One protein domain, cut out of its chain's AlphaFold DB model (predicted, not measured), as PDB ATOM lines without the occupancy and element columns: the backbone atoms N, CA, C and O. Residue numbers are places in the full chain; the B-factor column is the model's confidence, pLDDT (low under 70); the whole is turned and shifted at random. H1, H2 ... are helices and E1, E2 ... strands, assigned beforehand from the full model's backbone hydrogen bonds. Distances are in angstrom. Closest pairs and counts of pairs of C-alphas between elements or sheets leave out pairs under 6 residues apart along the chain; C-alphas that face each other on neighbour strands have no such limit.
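Overview. This is residues 42 to 194 of the 454 residues of an uncharacterized protein of Paraburkholderia sp. HC6.4b (UniProt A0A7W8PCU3). What shape do these coordinates make? Six strands, E1 to E6, ring a closed barrel; E7 extends its wall beside residues 82 to 88 of E2, H2 lies over part of its outside, and the short helices H1 and H3 sit together off the barrel. What is it built of? The printed part has 153 residues, with three named helices and seven named strands in the order H1 E1 E2 E3 E4 E5 E6 H2 E7 H3; its class is mixed, helices and strands. Round the ring run E1 E2 E3 E6 E5 E4 and back to E1, each pair antiparallel, while E7 is parallel to E2. How large is it? It is compact, with a radius of gyration of the C-alphas of 15.5 A and spans of 45 by 34 by 28 A.

Arrangement. Where does H1 stand? H1, residues 42 to 45, touches H3, residues 185 to 189, the closest C-alphas being those of Asp 43 and Gln 189, 5.5 A apart; both are not on the barrel. How does E2 pair? E2, residues 82 to 100, bends by 103 degrees at residue 91 and forms antiparallel hairpins with E1, residues 51 to 60, and E3, residues 107 to 115; N 53 and O 90 at 2.8 A, and N 99 and O 108 at 2.8 A, are within hydrogen-bond range. E7, residues 177 to 183, is parallel to E2, with N 84 and O 179 at 2.9 A. How does the ring close? E4, residues 126 to 130, E5, residues 136 to 146, and E6, residues 155 to 164, form a meander, each strand the antiparallel neighbour of the one before, as do E1, E2 and E3; N 139 and O 127 are 2.8 A apart, N 158 and O 143 3.0 A. E3 and E6, with N 113 and O 157 at 2.9 A, and E4 and E1, with N 58 and O 126 at 2.7 A, are antiparallel too. E1 E2 E3 E4 and E3 E4 E5 E6 are Greek keys, three strands a meander and the first the antiparallel neighbour of the fourth. Where is H2? H2, residues 167 to 175, is on the barrel, outside it, at a height over the sheet of 8.6 A, over E4 and slantwise to it at 40 degrees on the local plane. Every O i to N i+4 pair is within hydrogen-bond range in H2; H3 has 0 of 1 but 2 of 2 O i to N i+3 pairs, and H1 is too short for an i+4 pair.

Along the chain. Where do the elements begin and end? H1 begins at C-alpha 42, (-11.573, 48.037, -44.883), E2 at C-alpha 82, (14.159, 49.029, -47.373), and H3 ends at C-alpha 189, (-10.723, 46.884, -37.949). How long are the longer ones? From first to last C-alpha, E1 measures 24.8 A, E2 28.9 A, E3 25.5 A, E5 27.7 A, E6 25.4 A and E7 16.1 A.

Size, cuts and confidence. How far does it reach? The two C-alphas farthest apart are those of Asn 103 and Ser 190, at 49.4 A. Is it unbroken? The printed part has no cut, and E1 to E2, with residues 61 to 81 between them, is a long link. Where is confidence low? Residues 42 to 46 are under 70, and the mean pLDDT of the printed part is 84.9.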
ATOM      1  N   THR A  42     -12.572  48.281 -45.937       65.94
ATOM      2  CA  THR A  42     -11.573  48.037 -44.883       65.94
ATOM      3  C   THR A  42     -12.003  46.985 -43.867       65.94
ATOM      4  O   THR A  42     -11.224  46.081 -43.580       65.94
ATOM      5  N   ASP A  43     -13.261  47.000 -43.429       62.78
ATOM      6  CA  ASP A  43     -13.760  46.019 -42.455       62.78
ATOM      7  C   ASP A  43     -13.792  44.594 -43.033       62.78
ATOM      8  O   ASP A  43     -13.425  43.625 -42.363       62.78
ATOM      9  N   LEU A  44     -14.153  44.457 -44.316       68.12
ATOM     10  CA  LEU A  44     -14.185  43.168 -45.021       68.12
ATOM     11  C   LEU A  44     -12.780  42.629 -45.309       68.12
ATOM     12  O   LEU A  44     -12.600  41.418 -45.446       68.12
ATOM     13  N   LEU A  45     -11.772  43.503 -45.369       69.62
ATOM     14  CA  LEU A  45     -10.384  43.105 -45.611       69.62
ATOM     15  C   LEU A  45      -9.805  42.287 -44.460       69.62
ATOM     16  O   LEU A  45      -8.871  41.528 -44.679       69.62
ATOM     17  N   THR A  46     -10.379  42.354 -43.259       67.25
ATOM     18  CA  THR A  46      -9.958  41.512 -42.128       67.25
ATOM     19  C   THR A  46     -10.266  40.020 -42.340       67.25
ATOM     20  O   THR A  46      -9.684  39.164 -41.670       67.25
ATOM     21  N   HIS A  47     -11.132  39.697 -43.309       74.81
ATOM     22  CA  HIS A  47     -11.599  38.345 -43.622       74.81
ATOM     23  C   HIS A  47     -10.992  37.758 -44.906       74.81
ATOM     24  O   HIS A  47     -11.549  36.825 -45.482       74.81
ATOM     25  N   VAL A  48      -9.849  38.278 -45.365       80.94
ATOM     26  CA  VAL A  48      -9.125  37.710 -46.515       80.94
ATOM     27  C   VAL A  48      -8.754  36.246 -46.252       80.94
ATOM     28  O   VAL A  48      -8.274  35.895 -45.172       80.94
ATOM     29  N   GLU A  49      -8.986  35.398 -47.257       83.69
ATOM     30  CA  GLU A  49      -8.731  33.958 -47.200       83.69
ATOM     31  C   GLU A  49      -7.245  33.627 -47.006       83.69
ATOM     32  O   GLU A  49      -6.370  34.282 -47.575       83.69
ATOM     33  N   GLY A  50      -6.976  32.571 -46.235       86.62
ATOM     34  CA  GLY A  50      -5.634  32.047 -45.981       86.62
ATOM     35  C   GLY A  50      -5.286  31.951 -44.495       86.62
ATOM     36  O   GLY A  50      -5.939  32.539 -43.630       86.62
ATOM     37  N   SER A  51      -4.230  31.198 -44.202       88.94
ATOM     38  CA  SER A  51      -3.690  31.055 -42.847       88.94
ATOM     39  C   SER A  51      -2.783  32.234 -42.507       88.94
ATOM     40  O   SER A  51      -1.932  32.617 -43.306       88.94
ATOM     41  N   SER A  52      -2.947  32.805 -41.315       91.00
ATOM     42  CA  SER A  52      -2.139  33.930 -40.837       91.00
ATOM     43  C   SER A  52      -0.691  33.509 -40.579       91.00
ATOM     44  O   SER A  52      -0.439  32.668 -39.718       91.00
ATOM     45  N   TRP A  53       0.258  34.121 -41.286       91.44
ATOM     46  CA  TRP A  53       1.691  33.939 -41.070       91.44
ATOM     47  C   TRP A  53       2.351  35.281 -40.769       91.44
ATOM     48  O   TRP A  53       2.360  36.187 -41.602       91.44
ATOM     49  N   THR A  54       2.873  35.420 -39.552       92.56
ATOM     50  CA  THR A  54       3.515  36.650 -39.084       92.56
ATOM     51  C   THR A  54       4.965  36.697 -39.546       92.56
ATOM     52  O   THR A  54       5.755  35.815 -39.207       92.56
ATOM     53  N   VAL A  55       5.325  37.747 -40.282       92.69
ATOM     54  CA  VAL A  55       6.654  37.912 -40.884       92.69
ATOM     55  C   VAL A  55       7.238  39.297 -40.599       92.69
ATOM     56  O   VAL A  55       6.529  40.246 -40.251       92.69
ATOM     57  N   GLU A  56       8.552  39.429 -40.764       93.62
ATOM     58  CA  GLU A  56       9.202  40.736 -40.886       93.62
ATOM     59  C   GLU A  56       9.410  41.046 -42.369       93.62
ATOM     60  O   GLU A  56      10.221  40.407 -43.036       93.62
ATOM     61  N   TYR A  57       8.646  42.001 -42.894       94.06
ATOM     62  CA  TYR A  57       8.627  42.331 -44.316       94.06
ATOM     63  C   TYR A  57       9.559  43.507 -44.618       94.06
ATOM     64  O   TYR A  57       9.578  44.496 -43.890       94.06
ATOM     65  N   TYR A  58      10.304  43.426 -45.713       93.06
ATOM     66  CA  TYR A  58      11.226  44.445 -46.200       93.06
ATOM     67  C   TYR A  58      10.790  44.882 -47.597       93.06
ATOM     68  O   TYR A  58      11.088  44.229 -48.598       93.06
ATOM     69  N   SER A  59      10.077  46.006 -47.650       91.25
ATOM     70  CA  SER A  59       9.610  46.601 -48.902       91.25
ATOM     71  C   SER A  59      10.663  47.540 -49.472       91.25
ATOM     72  O   SER A  59      11.200  48.379 -48.744       91.25
ATOM     73  N   GLN A  60      10.977  47.406 -50.755       88.94
ATOM     74  CA  GLN A  60      11.957  48.261 -51.418       88.94
ATOM     75  C   GLN A  60      11.440  49.687 -51.579       88.94
ATOM     76  O   GLN A  60      10.311  49.919 -52.014       88.94
ATOM     77  N   VAL A  61      12.295  50.659 -51.265       85.50
ATOM     78  CA  VAL A  61      12.052  52.060 -51.610       85.50
ATOM     79  C   VAL A  61      12.550  52.278 -53.030       85.50
ATOM     80  O   VAL A  61      13.757  52.287 -53.269       85.50
ATOM     81  N   LEU A  62      11.613  52.427 -53.961       83.69
ATOM     82  CA  LEU A  62      11.905  52.647 -55.372       83.69
ATOM     83  C   LEU A  62      11.647  54.113 -55.742       83.69
ATOM     84  O   LEU A  62      10.597  54.669 -55.419       83.69
ATOM     85  N   ASP A  63      12.601  54.713 -56.446       76.88
ATOM     86  CA  ASP A  63      12.438  55.956 -57.205       76.88
ATOM     87  C   ASP A  63      12.324  55.644 -58.711       76.88
ATOM     88  O   ASP A  63      12.619  54.526 -59.145       76.88
ATOM     89  N   ARG A  64      11.923  56.621 -59.531       73.12
ATOM     90  CA  ARG A  64      11.705  56.460 -60.983       73.12
ATOM     91  C   ARG A  64      12.914  55.894 -61.732       73.12
ATOM     92  O   ARG A  64      12.721  55.195 -62.723       73.12
ATOM     93  N   ASP A  65      14.122  56.166 -61.245       74.00
ATOM     94  CA  ASP A  65      15.384  55.740 -61.862       74.00
ATOM     95  C   ASP A  65      15.967  54.455 -61.241       74.00
ATOM     96  O   ASP A  65      17.027  53.978 -61.652       74.00
ATOM     97  N   THR A  66      15.298  53.876 -60.238       71.31
ATOM     98  CA  THR A  66      15.773  52.665 -59.551       71.31
ATOM     99  C   THR A  66      15.199  51.399 -60.173       71.31
ATOM    100  O   THR A  66      14.039  51.340 -60.578       71.31
ATOM    101  N   THR A  67      16.027  50.359 -60.253       73.19
ATOM    102  CA  THR A  67      15.613  49.052 -60.773       73.19
ATOM    103  C   THR A  67      15.212  48.129 -59.634       73.19
ATOM    104  O   THR A  67      15.822  48.139 -58.567       73.19
ATOM    105  N   ILE A  68      14.199  47.304 -59.890       75.88
ATOM    106  CA  ILE A  68      13.756  46.253 -58.978       75.88
ATOM    107  C   ILE A  68      14.856  45.191 -58.867       75.88
ATOM    108  O   ILE A  68      15.296  44.634 -59.875       75.88
ATOM    109  N   LEU A  69      15.315  44.907 -57.648       71.00
ATOM    110  CA  LEU A  69      16.462  44.029 -57.409       71.00
ATOM    111  C   LEU A  69      16.232  43.155 -56.180       71.00
ATOM    112  O   LEU A  69      16.047  43.689 -55.102       71.00
ATOM    113  N   GLY A  70      16.330  41.830 -56.287       71.88
ATOM    114  CA  GLY A  70      16.206  40.949 -55.115       71.88
ATOM    115  C   GLY A  70      17.269  41.193 -54.028       71.88
ATOM    116  O   GLY A  70      18.342  41.755 -54.286       71.88
ATOM    117  N   ALA A  71      16.988  40.721 -52.810       71.44
ATOM    118  CA  ALA A  71      17.891  40.849 -51.666       71.44
ATOM    119  C   ALA A  71      19.278  40.233 -51.939       71.44
ATOM    120  O   ALA A  71      19.418  39.037 -52.194       71.44
ATOM    121  N   SER A  72      20.326  41.061 -51.864       73.06
ATOM    122  CA  SER A  72      21.714  40.667 -52.125       73.06
ATOM    123  C   SER A  72      22.663  41.253 -51.080       73.06
ATOM    124  O   SER A  72      22.596  42.449 -50.786       73.06
ATOM    125  N   LEU A  73      23.575  40.413 -50.574       72.50
ATOM    126  CA  LEU A  73      24.507  40.741 -49.489       72.50
ATOM    127  C   LEU A  73      25.538  41.811 -49.884       72.50
ATOM    128  O   LEU A  73      25.857  42.695 -49.105       72.50
ATOM    129  N   HIS A  74      26.064  41.763 -51.110       74.94
ATOM    130  CA  HIS A  74      27.225  42.579 -51.498       74.94
ATOM    131  C   HIS A  74      26.874  43.945 -52.095       74.94
ATOM    132  O   HIS A  74      27.769  44.696 -52.483       74.94
ATOM    133  N   LYS A  75      25.585  44.282 -52.203       78.44
ATOM    134  CA  LYS A  75      25.176  45.581 -52.741       78.44
ATOM    135  C   LYS A  75      25.242  46.674 -51.669       78.44
ATOM    136  O   LYS A  75      24.810  46.419 -50.546       78.44
ATOM    137  N   PRO A  76      25.724  47.889 -51.995       79.50
ATOM    138  CA  PRO A  76      25.746  48.997 -51.044       79.50
ATOM    139  C   PRO A  76      24.328  49.444 -50.672       79.50
ATOM    140  O   PRO A  76      23.435  49.433 -51.518       79.50
ATOM    141  N   ALA A  77      24.152  49.942 -49.447       79.44
ATOM    142  CA  ALA A  77      22.862  50.440 -48.954       79.44
ATOM    143  C   ALA A  77      22.299  51.641 -49.732       79.44
ATOM    144  O   ALA A  77      21.100  51.878 -49.726       79.44
ATOM    145  N   GLN A  78      23.142  52.381 -50.452       79.38
ATOM    146  CA  GLN A  78      22.702  53.498 -51.295       79.38
ATOM    147  C   GLN A  78      21.870  53.042 -52.502       79.38
ATOM    148  O   GLN A  78      21.012  53.787 -52.954       79.38
ATOM    149  N   TYR A  79      22.108  51.827 -53.006       80.62
ATOM    150  CA  TYR A  79      21.414  51.283 -54.180       80.62
ATOM    151  C   TYR A  79      20.233  50.381 -53.825       80.62
ATOM    152  O   TYR A  79      19.469  50.006 -54.708       80.62
ATOM    153  N   LEU A  80      20.125  49.973 -52.560       82.50
ATOM    154  CA  LEU A  80      19.103  49.047 -52.095       82.50
ATOM    155  C   LEU A  80      18.682  49.447 -50.687       82.50
ATOM    156  O   LEU A  80      19.408  49.202 -49.723       82.50
ATOM    157  N   GLN A  81      17.520  50.084 -50.608       88.25
ATOM    158  CA  GLN A  81      16.960  50.651 -49.390       88.25
ATOM    159  C   GLN A  81      15.621  49.993 -49.085       88.25
ATOM    160  O   GLN A  81      14.807  49.790 -49.988       88.25
ATOM    161  N   TYR A  82      15.379  49.698 -47.811       90.50
ATOM    162  CA  TYR A  82      14.159  49.029 -47.373       90.50
ATOM    163  C   TYR A  82      13.360  49.846 -46.358       90.50
ATOM    164  O   TYR A  82      13.908  50.537 -45.493       90.50
ATOM    165  N   ARG A  83      12.038  49.680 -46.424       91.62
ATOM    166  CA  ARG A  83      11.100  49.915 -45.325       91.62
ATOM    167  C   ARG A  83      10.844  48.581 -44.642       91.62
ATOM    168  O   ARG A  83      10.284  47.671 -45.252       91.62
ATOM    169  N   ARG A  84      11.262  48.464 -43.386       94.00
ATOM    170  CA  ARG A  84      11.015  47.277 -42.568       94.00
ATOM    171  C   ARG A  84       9.661  47.415 -41.894       94.00
ATOM    172  O   ARG A  84       9.431  48.393 -41.191       94.00
ATOM    173  N   ILE A  85       8.803  46.422 -42.064       94.38
ATOM    174  CA  ILE A  85       7.508  46.304 -41.405       94.38
ATOM    175  C   ILE A  85       7.569  45.082 -40.495       94.38
ATOM    176  O   ILE A  85       7.718  43.948 -40.954       94.38
ATOM    177  N   ARG A  86       7.481  45.308 -39.187       93.00
ATOM    178  CA  ARG A  86       7.488  44.236 -38.189       93.00
ATOM    179  C   ARG A  86       6.084  43.692 -37.976       93.00
ATOM    180  O   ARG A  86       5.121  44.454 -37.981       93.00
ATOM    181  N   GLN A  87       6.018  42.386 -37.716       90.94
ATOM    182  CA  GLN A  87       4.790  41.656 -37.390       90.94
ATOM    183  C   GLN A  87       3.706  41.752 -38.472       90.94
ATOM    184  O   GLN A  87       2.521  41.686 -38.161       90.94
ATOM    185  N   LEU A  88       4.099  41.884 -39.742       92.19
ATOM    186  CA  LEU A  88       3.139  41.890 -40.837       92.19
ATOM    187  C   LEU A  88       2.489  40.509 -40.943       92.19
ATOM    188  O   LEU A  88       3.180  39.494 -40.998       92.19
ATOM    189  N   GLU A  89       1.163  40.476 -40.990       91.31
ATOM    190  CA  GLU A  89       0.411  39.245 -41.189       91.31
ATOM    191  C   GLU A  89       0.164  39.023 -42.687       91.31
ATOM    192  O   GLU A  89      -0.549  39.791 -43.333       91.31
ATOM    193  N   LEU A  90       0.751  37.958 -43.232       91.81
ATOM    194  CA  LEU A  90       0.462  37.457 -44.574       91.81
ATOM    195  C   LEU A  90      -0.601  36.361 -44.501       91.81
ATOM    196  O   LEU A  90      -0.593  35.536 -43.587       91.81
ATOM    197  N   LYS A  91      -1.504  36.318 -45.481       92.38
ATOM    198  CA  LYS A  91      -2.535  35.279 -45.583       92.38
ATOM    199  C   LYS A  91      -2.092  34.191 -46.548       92.38
ATOM    200  O   LYS A  91      -2.288  34.302 -47.752       92.38
ATOM    201  N   VAL A  92      -1.461  33.148 -46.026       91.50
ATOM    202  CA  VAL A  92      -0.908  32.046 -46.822       91.50
ATOM    203  C   VAL A  92      -2.042  31.240 -47.451       91.50
ATOM    204  O   VAL A  92      -2.876  30.675 -46.743       91.50
ATOM    205  N   THR A  93      -2.059  31.186 -48.780       91.69
ATOM    206  CA  THR A  93      -3.036  30.427 -49.577       91.69
ATOM    207  C   THR A  93      -2.443  29.132 -50.114       91.69
ATOM    208  O   THR A  93      -3.164  28.148 -50.269       91.69
ATOM    209  N   GLN A  94      -1.129  29.106 -50.355       89.62
ATOM    210  CA  GLN A  94      -0.395  27.917 -50.770       89.62
ATOM    211  C   GLN A  94       0.659  27.560 -49.714       89.62
ATOM    212  O   GLN A  94       1.488  28.410 -49.376       89.62
ATOM    213  N   PRO A  95       0.654  26.322 -49.187       85.50
ATOM    214  CA  PRO A  95       1.633  25.895 -48.196       85.50
ATOM    215  C   PRO A  95       3.049  25.892 -48.780       85.50
ATOM    216  O   PRO A  95       3.235  25.798 -49.994       85.50
ATOM    217  N   LEU A  96       4.051  25.958 -47.902       86.69
ATOM    218  CA  LEU A  96       5.455  25.870 -48.300       86.69
ATOM    219  C   LEU A  96       5.738  24.504 -48.939       86.69
ATOM    220  O   LEU A  96       5.657  23.467 -48.283       86.69
ATOM    221  N   ALA A  97       6.092  24.511 -50.219       86.69
ATOM    222  CA  ALA A  97       6.515  23.333 -50.960       86.69
ATOM    223  C   ALA A  97       8.040  23.334 -51.106       86.69
ATOM    224  O   ALA A  97       8.624  24.311 -51.578       86.69
ATOM    225  N   ALA A  98       8.691  22.238 -50.712       84.88
ATOM    226  CA  ALA A  98      10.125  22.067 -50.917       84.88
ATOM    227  C   ALA A  98      10.425  21.876 -52.411       84.88
ATOM    228  O   ALA A  98       9.857  21.005 -53.073       84.88
ATOM    229  N   THR A  99      11.340  22.677 -52.942       81.00
ATOM    230  CA  THR A  99      11.789  22.618 -54.333       81.00
ATOM    231  C   THR A  99      13.295  22.452 -54.367       81.00
ATOM    232  O   THR A  99      14.006  23.238 -53.750       81.00
ATOM    233  N   GLN A 100      13.801  21.466 -55.103       81.94
ATOM    234  CA  GLN A 100      15.238  21.289 -55.283       81.94
ATOM    235  C   GLN A 100      15.680  21.924 -56.600       81.94
ATOM    236  O   GLN A 100      15.144  21.589 -57.657       81.94
ATOM    237  N   ASP A 101      16.687  22.795 -56.552       78.06
ATOM    238  CA  ASP A 101      17.320  23.276 -57.777       78.06
ATOM    239  C   ASP A 101      18.082  22.125 -58.454       78.06
ATOM    240  O   ASP A 101      18.924  21.447 -57.853       78.06
ATOM    241  N   ALA A 102      17.780  21.892 -59.731       78.25
ATOM    242  CA  ALA A 102      18.352  20.807 -60.512       78.25
ATOM    243  C   ALA A 102      19.878  20.930 -60.653       78.25
ATOM    244  O   ALA A 102      20.549  19.891 -60.717       78.25
ATOM    245  N   ASN A 103      20.402  22.165 -60.652       79.06
ATOM    246  CA  ASN A 103      21.812  22.473 -60.885       79.06
ATOM    247  C   ASN A 103      22.639  22.455 -59.593       79.06
ATOM    248  O   ASN A 103      23.635  21.739 -59.513       79.06
ATOM    249  N   THR A 104      22.230  23.212 -58.572       75.06
ATOM    250  CA  THR A 104      22.986  23.327 -57.310       75.06
ATOM    251  C   THR A 104      22.650  22.240 -56.291       75.06
ATOM    252  O   THR A 104      23.354  22.101 -55.291       75.06
ATOM    253  N   LYS A 105      21.577  21.467 -56.525       79.12
ATOM    254  CA  LYS A 105      20.999  20.486 -55.586       79.12
ATOM    255  C   LYS A 105      20.575  21.073 -54.240       79.12
ATOM    256  O   LYS A 105      20.228  20.308 -53.338       79.12
ATOM    257  N   GLN A 106      20.549  22.398 -54.111       74.81
ATOM    258  CA  GLN A 106      20.069  23.080 -52.919       74.81
ATOM    259  C   GLN A 106      18.548  22.943 -52.819       74.81
ATOM    260  O   GLN A 106      17.830  23.035 -53.817       74.81
ATOM    261  N   MET A 107      18.072  22.683 -51.604       78.62
ATOM    262  CA  MET A 107      16.650  22.667 -51.277       78.62
ATOM    263  C   MET A 107      16.217  24.098 -50.947       78.62
ATOM    264  O   MET A 107      16.790  24.732 -50.065       78.62
ATOM    265  N   GLY A 108      15.206  24.587 -51.652       81.00
ATOM    266  CA  GLY A 108      14.490  25.826 -51.378       81.00
ATOM    267  C   GLY A 108      13.040  25.542 -50.990       81.00
ATOM    268  O   GLY A 108      12.568  24.412 -51.100       81.00
ATOM    269  N   TYR A 109      12.318  26.580 -50.581       88.31
ATOM    270  CA  TYR A 109      10.871  26.525 -50.383       88.31
ATOM    271  C   TYR A 109      10.189  27.520 -51.310       88.31
ATOM    272  O   TYR A 109      10.713  28.613 -51.514       88.31
ATOM    273  N   LYS A 110       9.017  27.170 -51.835       90.81
ATOM    274  CA  LYS A 110       8.136  28.088 -52.565       90.81
ATOM    275  C   LYS A 110       6.758  28.110 -51.932       90.81
ATOM    276  O   LYS A 110       6.322  27.105 -51.378       90.81
ATOM    277  N   GLY A 111       6.085  29.249 -52.006       91.81
ATOM    278  CA  GLY A 111       4.732  29.406 -51.490       91.81
ATOM    279  C   GLY A 111       4.029  30.617 -52.085       91.81
ATOM    280  O   GLY A 111       4.603  31.365 -52.878       91.81
ATOM    281  N   GLY A 112       2.776  30.790 -51.675       92.69
ATOM    282  CA  GLY A 112       1.916  31.871 -52.132       92.69
ATOM    283  C   GLY A 112       1.049  32.399 -50.995       92.69
ATOM    284  O   GLY A 112       0.527  31.630 -50.182       92.69
ATOM    285  N   ALA A 113       0.901  33.719 -50.934       92.81
ATOM    286  CA  ALA A 113       0.105  34.394 -49.918       92.81
ATOM    287  C   ALA A 113      -0.613  35.621 -50.481       92.81
ATOM    288  O   ALA A 113      -0.245  36.161 -51.518       92.81
ATOM    289  N   ASN A 114      -1.627  36.079 -49.761       91.50
ATOM    290  CA  ASN A 114      -2.304  37.340 -49.991       91.50
ATOM    291  C   ASN A 114      -1.816  38.384 -48.971       91.50
ATOM    292  O   ASN A 114      -1.708  38.109 -47.773       91.50
ATOM    293  N   CYS A 115      -1.549  39.594 -49.450       89.31
ATOM    294  CA  CYS A 115      -1.169  40.765 -48.672       89.31
ATOM    295  C   CYS A 115      -2.359  41.713 -48.519       89.31
ATOM    296  O   CYS A 115      -3.109  41.954 -49.472       89.31
ATOM    297  N   TYR A 116      -2.485  42.314 -47.337       87.19
ATOM    298  CA  TYR A 116      -3.449  43.384 -47.117       87.19
ATOM    299  C   TYR A 116      -3.118  44.627 -47.968       87.19
ATOM    300  O   TYR A 116      -1.941  44.926 -48.170       87.19
ATOM    301  N   PRO A 117      -4.132  45.403 -48.394       82.06
ATOM    302  CA  PRO A 117      -3.974  46.576 -49.274       82.06
ATOM    303  C   PRO A 117      -3.112  47.706 -48.710       82.06
ATOM    304  O   PRO A 117      -2.768  48.642 -49.425       82.06
ATOM    305  N   VAL A 118      -2.784  47.641 -47.424       82.94
ATOM    306  CA  VAL A 118      -1.969  48.637 -46.724       82.94
ATOM    307  C   VAL A 118      -0.544  48.683 -47.280       82.94
ATOM    308  O   VAL A 118       0.125  49.711 -47.227       82.94
ATOM    309  N   LEU A 119      -0.087  47.561 -47.831       86.25
ATOM    310  CA  LEU A 119       1.204  47.427 -48.475       86.25
ATOM    311  C   LEU A 119       0.988  47.043 -49.936       86.25
ATOM    312  O   LEU A 119       0.304  46.066 -50.232       86.25
ATOM    313  N   ILE A 120       1.628  47.781 -50.838       89.19
ATOM    314  CA  ILE A 120       1.752  47.386 -52.240       89.19
ATOM    315  C   ILE A 120       3.064  46.602 -52.351       89.19
ATOM    316  O   ILE A 120       4.126  47.221 -52.263       89.19
ATOM    317  N   PRO A 121       3.021  45.262 -52.470       90.94
ATOM    318  CA  PRO A 121       4.231  44.470 -52.602       90.94
ATOM    319  C   PRO A 121       4.855  44.711 -53.977       90.94
ATOM    320  O   PRO A 121       4.147  44.758 -54.986       90.94
ATOM    321  N   ASN A 122       6.178  44.816 -54.017       90.56
ATOM    322  CA  ASN A 122       6.939  44.840 -55.258       90.56
ATOM    323  C   ASN A 122       7.579  43.471 -55.500       90.56
ATOM    324  O   ASN A 122       7.946  42.755 -54.567       90.56
ATOM    325  N   GLN A 123       7.773  43.122 -56.771       89.12
ATOM    326  CA  GLN A 123       8.671  42.026 -57.121       89.12
ATOM    327  C   GLN A 123      10.060  42.317 -56.526       89.12
ATOM    328  O   GLN A 123      10.486  43.465 -56.497       89.12
ATOM    329  N   GLY A 124      10.763  41.308 -56.022       86.38
ATOM    330  CA  GLY A 124      12.075  41.475 -55.391       86.38
ATOM    331  C   GLY A 124      12.050  41.908 -53.918       86.38
ATOM    332  O   GLY A 124      13.105  41.893 -53.278       86.38
ATOM    333  N   ASP A 125      10.892  42.286 -53.364       90.94
ATOM    334  CA  ASP A 125      10.755  42.514 -51.923       90.94
ATOM    335  C   ASP A 125      11.152  41.254 -51.143       90.94
ATOM    336  O   ASP A 125      10.969  40.127 -51.608       90.94
ATOM    337  N   ALA A 126      11.681  41.435 -49.936       91.75
ATOM    338  CA  ALA A 126      12.122  40.322 -49.108       91.75
ATOM    339  C   ALA A 126      11.344  40.264 -47.800       91.75
ATOM    340  O   ALA A 126      10.901  41.282 -47.283       91.75
ATOM    341  N   PHE A 127      11.212  39.082 -47.214       93.75
ATOM    342  CA  PHE A 127      10.707  38.955 -45.852       93.75
ATOM    343  C   PHE A 127      11.414  37.837 -45.098       93.75
ATOM    344  O   PHE A 127      11.916  36.877 -45.683       93.75
ATOM    345  N   VAL A 128      11.471  37.985 -43.781       92.94
ATOM    346  CA  VAL A 128      12.065  37.012 -42.869       92.94
ATOM    347  C   VAL A 128      10.947  36.349 -42.091       92.94
ATOM    348  O   VAL A 128      10.116  37.021 -41.477       92.94
ATOM    349  N   ALA A 129      10.936  35.022 -42.114       91.56
ATOM    350  CA  ALA A 129       9.935  34.229 -41.423       91.56
ATOM    351  C   ALA A 129      10.553  32.966 -40.832       91.56
ATOM    352  O   ALA A 129      11.588  32.480 -41.294       91.56
ATOM    353  N   GLN A 130       9.920  32.436 -39.790       88.94
ATOM    354  CA  GLN A 130      10.307  31.154 -39.219       88.94
ATOM    355  C   GLN A 130       9.884  30.022 -40.163       88.94
ATOM    356  O   GLN A 130       8.748  29.993 -40.633       88.94
ATOM    357  N   VAL A 131      10.810  29.107 -40.424       85.81
ATOM    358  CA  VAL A 131      10.615  27.884 -41.210       85.81
ATOM    359  C   VAL A 131      10.700  26.684 -40.254       85.81
ATOM    360  O   VAL A 131      11.067  26.831 -39.081       85.81
ATOM    361  N   ASP A 132      10.353  25.498 -40.743       73.00
ATOM    362  CA  ASP A 132      10.552  24.232 -40.035       73.00
ATOM    363  C   ASP A 132      11.992  24.112 -39.485       73.00
ATOM    364  O   ASP A 132      12.935  24.671 -40.050       73.00
ATOM    365  N   ASP A 133      12.166  23.400 -38.362       77.38
ATOM    366  CA  ASP A 133      13.426  23.286 -37.586       77.38
ATOM    367  C   ASP A 133      13.803  24.527 -36.741       77.38
ATOM    368  O   ASP A 133      14.913  24.634 -36.223       77.38
ATOM    369  N   GLY A 134      12.891  25.492 -36.565       79.38
ATOM    370  CA  GLY A 134      13.115  26.649 -35.681       79.38
ATOM    371  C   GLY A 134      14.104  27.685 -36.226       79.38
ATOM    372  O   GLY A 134      14.511  28.597 -35.506       79.38
ATOM    373  N   ARG A 135      14.485  27.557 -37.500       85.38
ATOM    374  CA  ARG A 135      15.369  28.493 -38.200       85.38
ATOM    375  C   ARG A 135      14.555  29.568 -38.905       85.38
ATOM    376  O   ARG A 135      13.408  29.357 -39.285       85.38
ATOM    377  N   TYR A 136      15.180  30.717 -39.127       89.00
ATOM    378  CA  TYR A 136      14.598  31.785 -39.932       89.00
ATOM    379  C   TYR A 136      15.074  31.660 -41.380       89.00
ATOM    380  O   TYR A 136      16.267  31.482 -41.632       89.00
ATOM    381  N   GLY A 137      14.139  31.749 -42.320       89.75
ATOM    382  CA  GLY A 137      14.394  31.813 -43.756       89.75
ATOM    383  C   GLY A 137      14.190  33.231 -44.274       89.75
ATOM    384  O   GLY A 137      13.315  33.953 -43.795       89.75
ATOM    385  N   ILE A 138      15.007  33.626 -45.247       91.06
ATOM    386  CA  ILE A 138      14.824  34.849 -46.025       91.06
ATOM    387  C   ILE A 138      14.139  34.455 -47.327       91.06
ATOM    388  O   ILE A 138      14.679  33.671 -48.110       91.06
ATOM    389  N   PHE A 139      12.963  35.016 -47.560       91.88
ATOM    390  CA  PHE A 139      12.169  34.809 -48.760       91.88
ATOM    391  C   PHE A 139      12.244  36.037 -49.654       91.88
ATOM    392  O   PHE A 139      12.336  37.160 -49.161       91.88
ATOM    393  N   ASN A 140      12.202  35.810 -50.962       92.19
ATOM    394  CA  ASN A 140      12.142  36.843 -51.982       92.19
ATOM    395  C   ASN A 140      10.827  36.714 -52.758       92.19
ATOM    396  O   ASN A 140      10.450  35.611 -53.156       92.19
ATOM    397  N   VAL A 141      10.143  37.833 -52.975       92.69
ATOM    398  CA  VAL A 141       8.891  37.901 -53.729       92.69
ATOM    399  C   VAL A 141       9.204  37.802 -55.221       92.69
ATOM    400  O   VAL A 141       9.904  38.640 -55.789       92.69
ATOM    401  N   THR A 142       8.692  36.763 -55.874       90.88
ATOM    402  CA  THR A 142       8.953  36.467 -57.289       90.88
ATOM    403  C   THR A 142       7.896  37.054 -58.210       90.88
ATOM    404  O   THR A 142       8.227  37.461 -59.322       90.88
ATOM    405  N   SER A 143       6.642  37.107 -57.759       91.12
ATOM    406  CA  SER A 143       5.499  37.611 -58.521       91.12
ATOM    407  C   SER A 143       4.530  38.343 -57.603       91.12
ATOM    408  O   SER A 143       4.368  37.979 -56.438       91.12
ATOM    409  N   THR A 144       3.881  39.370 -58.145       91.19
ATOM    410  CA  THR A 144       2.887  40.197 -57.458       91.19
ATOM    411  C   THR A 144       1.709  40.441 -58.393       91.19
ATOM    412  O   THR A 144       1.878  41.025 -59.464       91.19
ATOM    413  N   GLU A 145       0.509  40.036 -57.991       90.56
ATOM    414  CA  GLU A 145      -0.716  40.185 -58.774       90.56
ATOM    415  C   GLU A 145      -1.776  40.926 -57.956       90.56
ATOM    416  O   GLU A 145      -2.076  40.576 -56.815       90.56
ATOM    417  N   ARG A 146      -2.390  41.956 -58.539       88.44
ATOM    418  CA  ARG A 146      -3.497  42.675 -57.905       88.44
ATOM    419  C   ARG A 146      -4.805  41.922 -58.159       88.44
ATOM    420  O   ARG A 146      -5.225  41.804 -59.305       88.44
ATOM    421  N   ARG A 147      -5.484  41.458 -57.104       84.75
ATOM    422  CA  ARG A 147      -6.702  40.625 -57.217       84.75
ATOM    423  C   ARG A 147      -7.983  41.402 -57.530       84.75
ATOM    424  O   ARG A 147      -9.003  40.794 -57.839       84.75
ATOM    425  N   SER A 148      -7.966  42.727 -57.414       77.75
ATOM    426  CA  SER A 148      -9.157  43.571 -57.539       77.75
ATOM    427  C   SER A 148      -8.859  44.876 -58.278       77.75
ATOM    428  O   SER A 148      -7.719  45.328 -58.344       77.75
ATOM    429  N   PHE A 149      -9.896  45.497 -58.842       74.12
ATOM    430  CA  PHE A 149      -9.810  46.820 -59.469       74.12
ATOM    431  C   PHE A 149     -10.062  47.967 -58.477       74.12
ATOM    432  O   PHE A 149      -9.708  49.111 -58.760       74.12
ATOM    433  N   TYR A 150     -10.655  47.683 -57.312       74.81
ATOM    434  CA  TYR A 150     -11.003  48.704 -56.317       74.81
ATOM    435  C   TYR A 150      -9.765  49.324 -55.673       74.81
ATOM    436  O   TYR A 150      -8.707  48.704 -55.626       74.81
ATOM    437  N   LYS A 151      -9.883  50.543 -55.142       70.94
ATOM    438  CA  LYS A 151      -8.768  51.231 -54.470       70.94
ATOM    439  C   LYS A 151      -8.148  50.372 -53.354       70.94
ATOM    440  O   LYS A 151      -6.928  50.283 -53.279       70.94
ATOM    441  N   ASP A 152      -8.985  49.645 -52.617       74.19
ATOM    442  CA  ASP A 152      -8.579  48.733 -51.543       74.19
ATOM    443  C   ASP A 152      -8.392  47.306 -52.077       74.19
ATOM    444  O   ASP A 152      -9.178  46.396 -51.811       74.19
ATOM    445  N   SER A 153      -7.378  47.116 -52.920       79.88
ATOM    446  CA  SER A 153      -7.101  45.810 -53.523       79.88
ATOM    447  C   SER A 153      -6.161  44.956 -52.691       79.88
ATOM    448  O   SER A 153      -5.074  45.384 -52.324       79.88
ATOM    449  N   VAL A 154      -6.543  43.699 -52.495       87.25
ATOM    450  CA  VAL A 154      -5.646  42.651 -52.000       87.25
ATOM    451  C   VAL A 154      -4.651  42.281 -53.102       87.25
ATOM    452  O   VAL A 154      -5.018  42.191 -54.281       87.25
ATOM    453  N   TYR A 155      -3.401  42.047 -52.717       90.12
ATOM    454  CA  TYR A 155      -2.344  41.610 -53.625       90.12
ATOM    455  C   TYR A 155      -1.990  40.158 -53.333       90.12
ATOM    456  O   TYR A 155      -1.719  39.816 -52.188       90.12
ATOM    457  N   ALA A 156      -1.985  39.305 -54.347       92.00
ATOM    458  CA  ALA A 156      -1.421  37.970 -54.249       92.00
ATOM    459  C   ALA A 156       0.074  38.034 -54.562       92.00
ATOM    460  O   ALA A 156       0.484  38.673 -55.531       92.00
ATOM    461  N   ILE A 157       0.877  37.381 -53.734       93.31
ATOM    462  CA  ILE A 157       2.320  37.278 -53.888       93.31
ATOM    463  C   ILE A 157       2.732  35.814 -53.983       93.31
ATOM    464  O   ILE A 157       2.214  34.959 -53.262       93.31
ATOM    465  N   GLU A 158       3.699  35.546 -54.848       93.81
ATOM    466  CA  GLU A 158       4.457  34.297 -54.855       93.81
ATOM    467  C   GLU A 158       5.862  34.584 -54.343       93.81
ATOM    468  O   GLU A 158       6.429  35.647 -54.614       93.81
ATOM    469  N   TYR A 159       6.423  33.652 -53.585       93.44
ATOM    470  CA  TYR A 159       7.734  33.828 -52.980       93.44
ATOM    471  C   TYR A 159       8.543  32.538 -52.977       93.44
ATOM    472  O   TYR A 159       8.006  31.429 -52.913       93.44
ATOM    473  N   GLU A 160       9.863  32.701 -53.001       91.50
ATOM    474  CA  GLU A 160      10.826  31.612 -52.888       91.50
ATOM    475  C   GLU A 160      11.870  31.897 -51.804       91.50
ATOM    476  O   GLU A 160      12.280  33.040 -51.596       91.50
ATOM    477  N   MET A 161      12.291  30.858 -51.081       89.44
ATOM    478  CA  MET A 161      13.354  30.963 -50.086       89.44
ATOM    479  C   MET A 161      14.685  31.169 -50.800       89.44
ATOM    480  O   MET A 161      15.094  30.338 -51.610       89.44
ATOM    481  N   LEU A 162      15.371  32.252 -50.453       84.94
ATOM    482  CA  LEU A 162      16.669  32.598 -51.011       84.94
ATOM    483  C   LEU A 162      17.803  31.955 -50.208       84.94
ATOM    484  O   LEU A 162      18.722  31.389 -50.789       84.94
ATOM    485  N   ASP A 163      17.752  32.053 -48.878       85.31
ATOM    486  CA  ASP A 163      18.705  31.402 -47.971       85.31
ATOM    487  C   ASP A 163      18.177  31.423 -46.527       85.31
ATOM    488  O   ASP A 163      17.212  32.125 -46.208       85.31
ATOM    489  N   TYR A 164      18.853  30.716 -45.628       87.31
ATOM    490  CA  TYR A 164      18.663  30.878 -44.193       87.31
ATOM    491  C   TYR A 164      19.192  32.234 -43.708       87.31
ATOM    492  O   TYR A 164      20.167  32.793 -44.221       87.31
ATOM    493  N   ALA A 165      18.554  32.766 -42.669       85.12
ATOM    494  CA  ALA A 165      18.920  34.030 -42.057       85.12
ATOM    495  C   ALA A 165      20.189  33.874 -41.203       85.12
ATOM    496  O   ALA A 165      20.137  33.610 -40.000       85.12
ATOM    497  N   THR A 166      21.355  34.038 -41.828       87.00
ATOM    498  CA  THR A 166      22.625  34.153 -41.105       87.00
ATOM    499  C   THR A 166      22.735  35.524 -40.418       87.00
ATOM    500  O   THR A 166      22.184  36.512 -40.918       87.00
ATOM    501  N   PRO A 167      23.473  35.644 -39.294       85.94
ATOM    502  CA  PRO A 167      23.648  36.925 -38.602       85.94
ATOM    503  C   PRO A 167      24.234  38.030 -39.492       85.94
ATOM    504  O   PRO A 167      23.913  39.201 -39.316       85.94
ATOM    505  N   GLU A 168      25.079  37.664 -40.458       87.81
ATOM    506  CA  GLU A 168      25.671  38.597 -41.422       87.81
ATOM    507  C   GLU A 168      24.623  39.168 -42.382       87.81
ATOM    508  O   GLU A 168      24.561  40.384 -42.558       87.81
ATOM    509  N   ARG A 169      23.742  38.321 -42.934       85.56
ATOM    510  CA  ARG A 169      22.647  38.751 -43.820       85.56
ATOM    511  C   ARG A 169      21.638  39.635 -43.095       85.56
ATOM    512  O   ARG A 169      21.200  40.637 -43.646       85.56
ATOM    513  N   LEU A 170      21.293  39.294 -41.853       86.38
ATOM    514  CA  LEU A 170      20.378  40.111 -41.053       86.38
ATOM    515  C   LEU A 170      20.962  41.497 -40.760       86.38
ATOM    516  O   LEU A 170      20.255  42.495 -40.878       86.38
ATOM    517  N   ARG A 171      22.257  41.578 -40.427       87.00
ATOM    518  CA  ARG A 171      22.944  42.865 -40.229       87.00
ATOM    519  C   ARG A 171      22.977  43.691 -41.507       87.00
ATOM    520  O   ARG A 171      22.734  44.889 -41.446       87.00
ATOM    521  N   ASP A 172      23.253  43.064 -42.644       88.19
ATOM    522  CA  ASP A 172      23.268  43.738 -43.941       88.19
ATOM    523  C   ASP A 172      21.896  44.335 -44.303       88.19
ATOM    524  O   ASP A 172      21.803  45.516 -44.640       88.19
ATOM    525  N   ILE A 173      20.815  43.565 -44.146       87.38
ATOM    526  CA  ILE A 173      19.448  44.053 -44.382       87.38
ATOM    527  C   ILE A 173      19.082  45.179 -43.398       87.38
ATOM    528  O   ILE A 173      18.450  46.165 -43.784       87.38
ATOM    529  N   GLU A 174      19.508  45.082 -42.137       87.62
ATOM    530  CA  GLU A 174      19.249  46.126 -41.140       87.62
ATOM    531  C   GLU A 174      19.993  47.432 -41.466       87.62
ATOM    532  O   GLU A 174      19.408  48.504 -41.352       87.62
ATOM    533  N   VAL A 175      21.240  47.365 -41.946       89.88
ATOM    534  CA  VAL A 175      21.996  48.548 -42.411       89.88
ATOM    535  C   VAL A 175      21.325  49.208 -43.621       89.88
ATOM    536  O   VAL A 175      21.407  50.423 -43.793       89.88
ATOM    537  N   LYS A 176      20.630  48.421 -44.448       90.31
ATOM    538  CA  LYS A 176      19.862  48.883 -45.616       90.31
ATOM    539  C   LYS A 176      18.471  49.416 -45.265       90.31
ATOM    540  O   LYS A 176      17.772  49.934 -46.135       90.31
ATOM    541  N   THR A 177      18.037  49.278 -44.016       90.44
ATOM    542  CA  THR A 177      16.708  49.705 -43.578       90.44
ATOM    543  C   THR A 177      16.723  51.187 -43.215       90.44
ATOM    544  O   THR A 177      17.448  51.605 -42.316       90.44
ATOM    545  N   ILE A 178      15.883  51.979 -43.886       90.75
ATOM    546  CA  ILE A 178      15.750  53.424 -43.631       90.75
ATOM    547  C   ILE A 178      14.584  53.713 -42.698       90.75
ATOM    548  O   ILE A 178      14.710  54.514 -41.777       90.75
ATOM    549  N   GLN A 179      13.447  53.056 -42.929       90.44
ATOM    550  CA  GLN A 179      12.223  53.291 -42.173       90.44
ATOM    551  C   GLN A 179      11.803  52.021 -41.445       90.44
ATOM    552  O   GLN A 179      11.819  50.933 -42.027       90.44
ATOM    553  N   ARG A 180      11.399  52.172 -40.181       92.94
ATOM    554  CA  ARG A 180      10.920  51.077 -39.337       92.94
ATOM    555  C   ARG A 180       9.456  51.294 -38.978       92.94
ATOM    556  O   ARG A 180       9.107  52.257 -38.299       92.94
ATOM    557  N   LEU A 181       8.621  50.376 -39.434       93.44
ATOM    558  CA  LEU A 181       7.183  50.357 -39.233       93.44
ATOM    559  C   LEU A 181       6.784  49.101 -38.451       93.44
ATOM    560  O   LEU A 181       7.454  48.067 -38.505       93.44
ATOM    561  N   VAL A 182       5.672  49.188 -37.739       92.31
ATOM    562  CA  VAL A 182       5.023  48.091 -37.024       92.31
ATOM    563  C   VAL A 182       3.615  47.956 -37.582       92.31
ATOM    564  O   VAL A 182       2.920  48.957 -37.756       92.31
ATOM    565  N   TYR A 183       3.223  46.725 -37.896       90.94
ATOM    566  CA  TYR A 183       1.868  46.407 -38.315       90.94
ATOM    567  C   TYR A 183       0.995  46.109 -37.093       90.94
ATOM    568  O   TYR A 183       1.295  45.197 -36.322       90.94
ATOM    569  N   VAL A 184      -0.090  46.867 -36.933       87.81
ATOM    570  CA  VAL A 184      -1.082  46.688 -35.866       87.81
ATOM    571  C   VAL A 184      -2.411  46.289 -36.495       87.81
ATOM    572  O   VAL A 184      -3.062  47.085 -37.166       87.81
ATOM    573  N   ARG A 185      -2.824  45.036 -36.286       83.06
ATOM    574  CA  ARG A 185      -4.040  44.482 -36.900       83.06
ATOM    575  C   ARG A 185      -5.306  45.244 -36.505       83.06
ATOM    576  O   ARG A 185      -6.169  45.449 -37.354       83.06
ATOM    577  N   ASP A 186      -5.411  45.656 -35.248       82.12
ATOM    578  CA  ASP A 186      -6.628  46.263 -34.698       82.12
ATOM    579  C   ASP A 186      -6.997  47.566 -35.424       82.12
ATOM    580  O   ASP A 186      -8.169  47.869 -35.621       82.12
ATOM    581  N   TYR A 187      -6.007  48.285 -35.957       81.19
ATOM    582  CA  TYR A 187      -6.243  49.529 -36.700       81.19
ATOM    583  C   TYR A 187      -6.943  49.278 -38.029       81.19
ATOM    584  O   TYR A 187      -7.717  50.118 -38.481       81.19
ATOM    585  N   LEU A 188      -6.733  48.101 -38.625       78.75
ATOM    586  CA  LEU A 188      -7.443  47.704 -39.835       78.75
ATOM    587  C   LEU A 188      -8.946  47.519 -39.562       78.75
ATOM    588  O   LEU A 188      -9.750  47.861 -40.423       78.75
ATOM    589  N   GLN A 189      -9.320  47.026 -38.373       75.94
ATOM    590  CA  GLN A 189     -10.723  46.884 -37.949       75.94
ATOM    591  C   GLN A 189     -11.380  48.235 -37.661       75.94
ATOM    592  O   GLN A 189     -12.570  48.401 -37.888       75.94
ATOM    593  N   SER A 190     -10.602  49.201 -37.176       73.00
ATOM    594  CA  SER A 190     -11.065  50.564 -36.906       73.00
ATOM    595  C   SER A 190     -11.071  51.462 -38.153       73.00
ATOM    596  O   SER A 190     -11.361  52.654 -38.046       73.00
ATOM    597  N   GLY A 191     -10.703  50.935 -39.330       72.38
ATOM    598  CA  GLY A 191     -10.580  51.707 -40.572       72.38
ATOM    599  C   GLY A 191      -9.425  52.719 -40.584       72.38
ATOM    600  O   GLY A 191      -9.395  53.605 -41.439       72.38
ATOM    601  N   GLN A 192      -8.481  52.602 -39.649       78.00
ATOM    602  CA  GLN A 192      -7.276  53.425 -39.568       78.00
ATOM    603  C   GLN A 192      -6.116  52.798 -40.351       78.00
ATOM    604  O   GLN A 192      -6.186  51.655 -40.799       78.00
ATOM    605  N   ASN A 193      -5.019  53.542 -40.526       83.38
ATOM    606  CA  ASN A 193      -3.814  53.003 -41.154       83.38
ATOM    607  C   ASN A 193      -3.062  52.084 -40.169       83.38
ATOM    608  O   ASN A 193      -2.544  52.589 -39.175       83.38
ATOM    609  N   PRO A 194      -2.924  50.773 -40.436       86.38
ATOM    610  CA  PRO A 194      -2.293  49.844 -39.502       86.38
ATOM    611  C   PRO A 194      -0.763  49.855 -39.532       86.38
ATOM    612  O   PRO A 194      -0.146  49.135 -38.748       86.38
TER     613      PRO A 194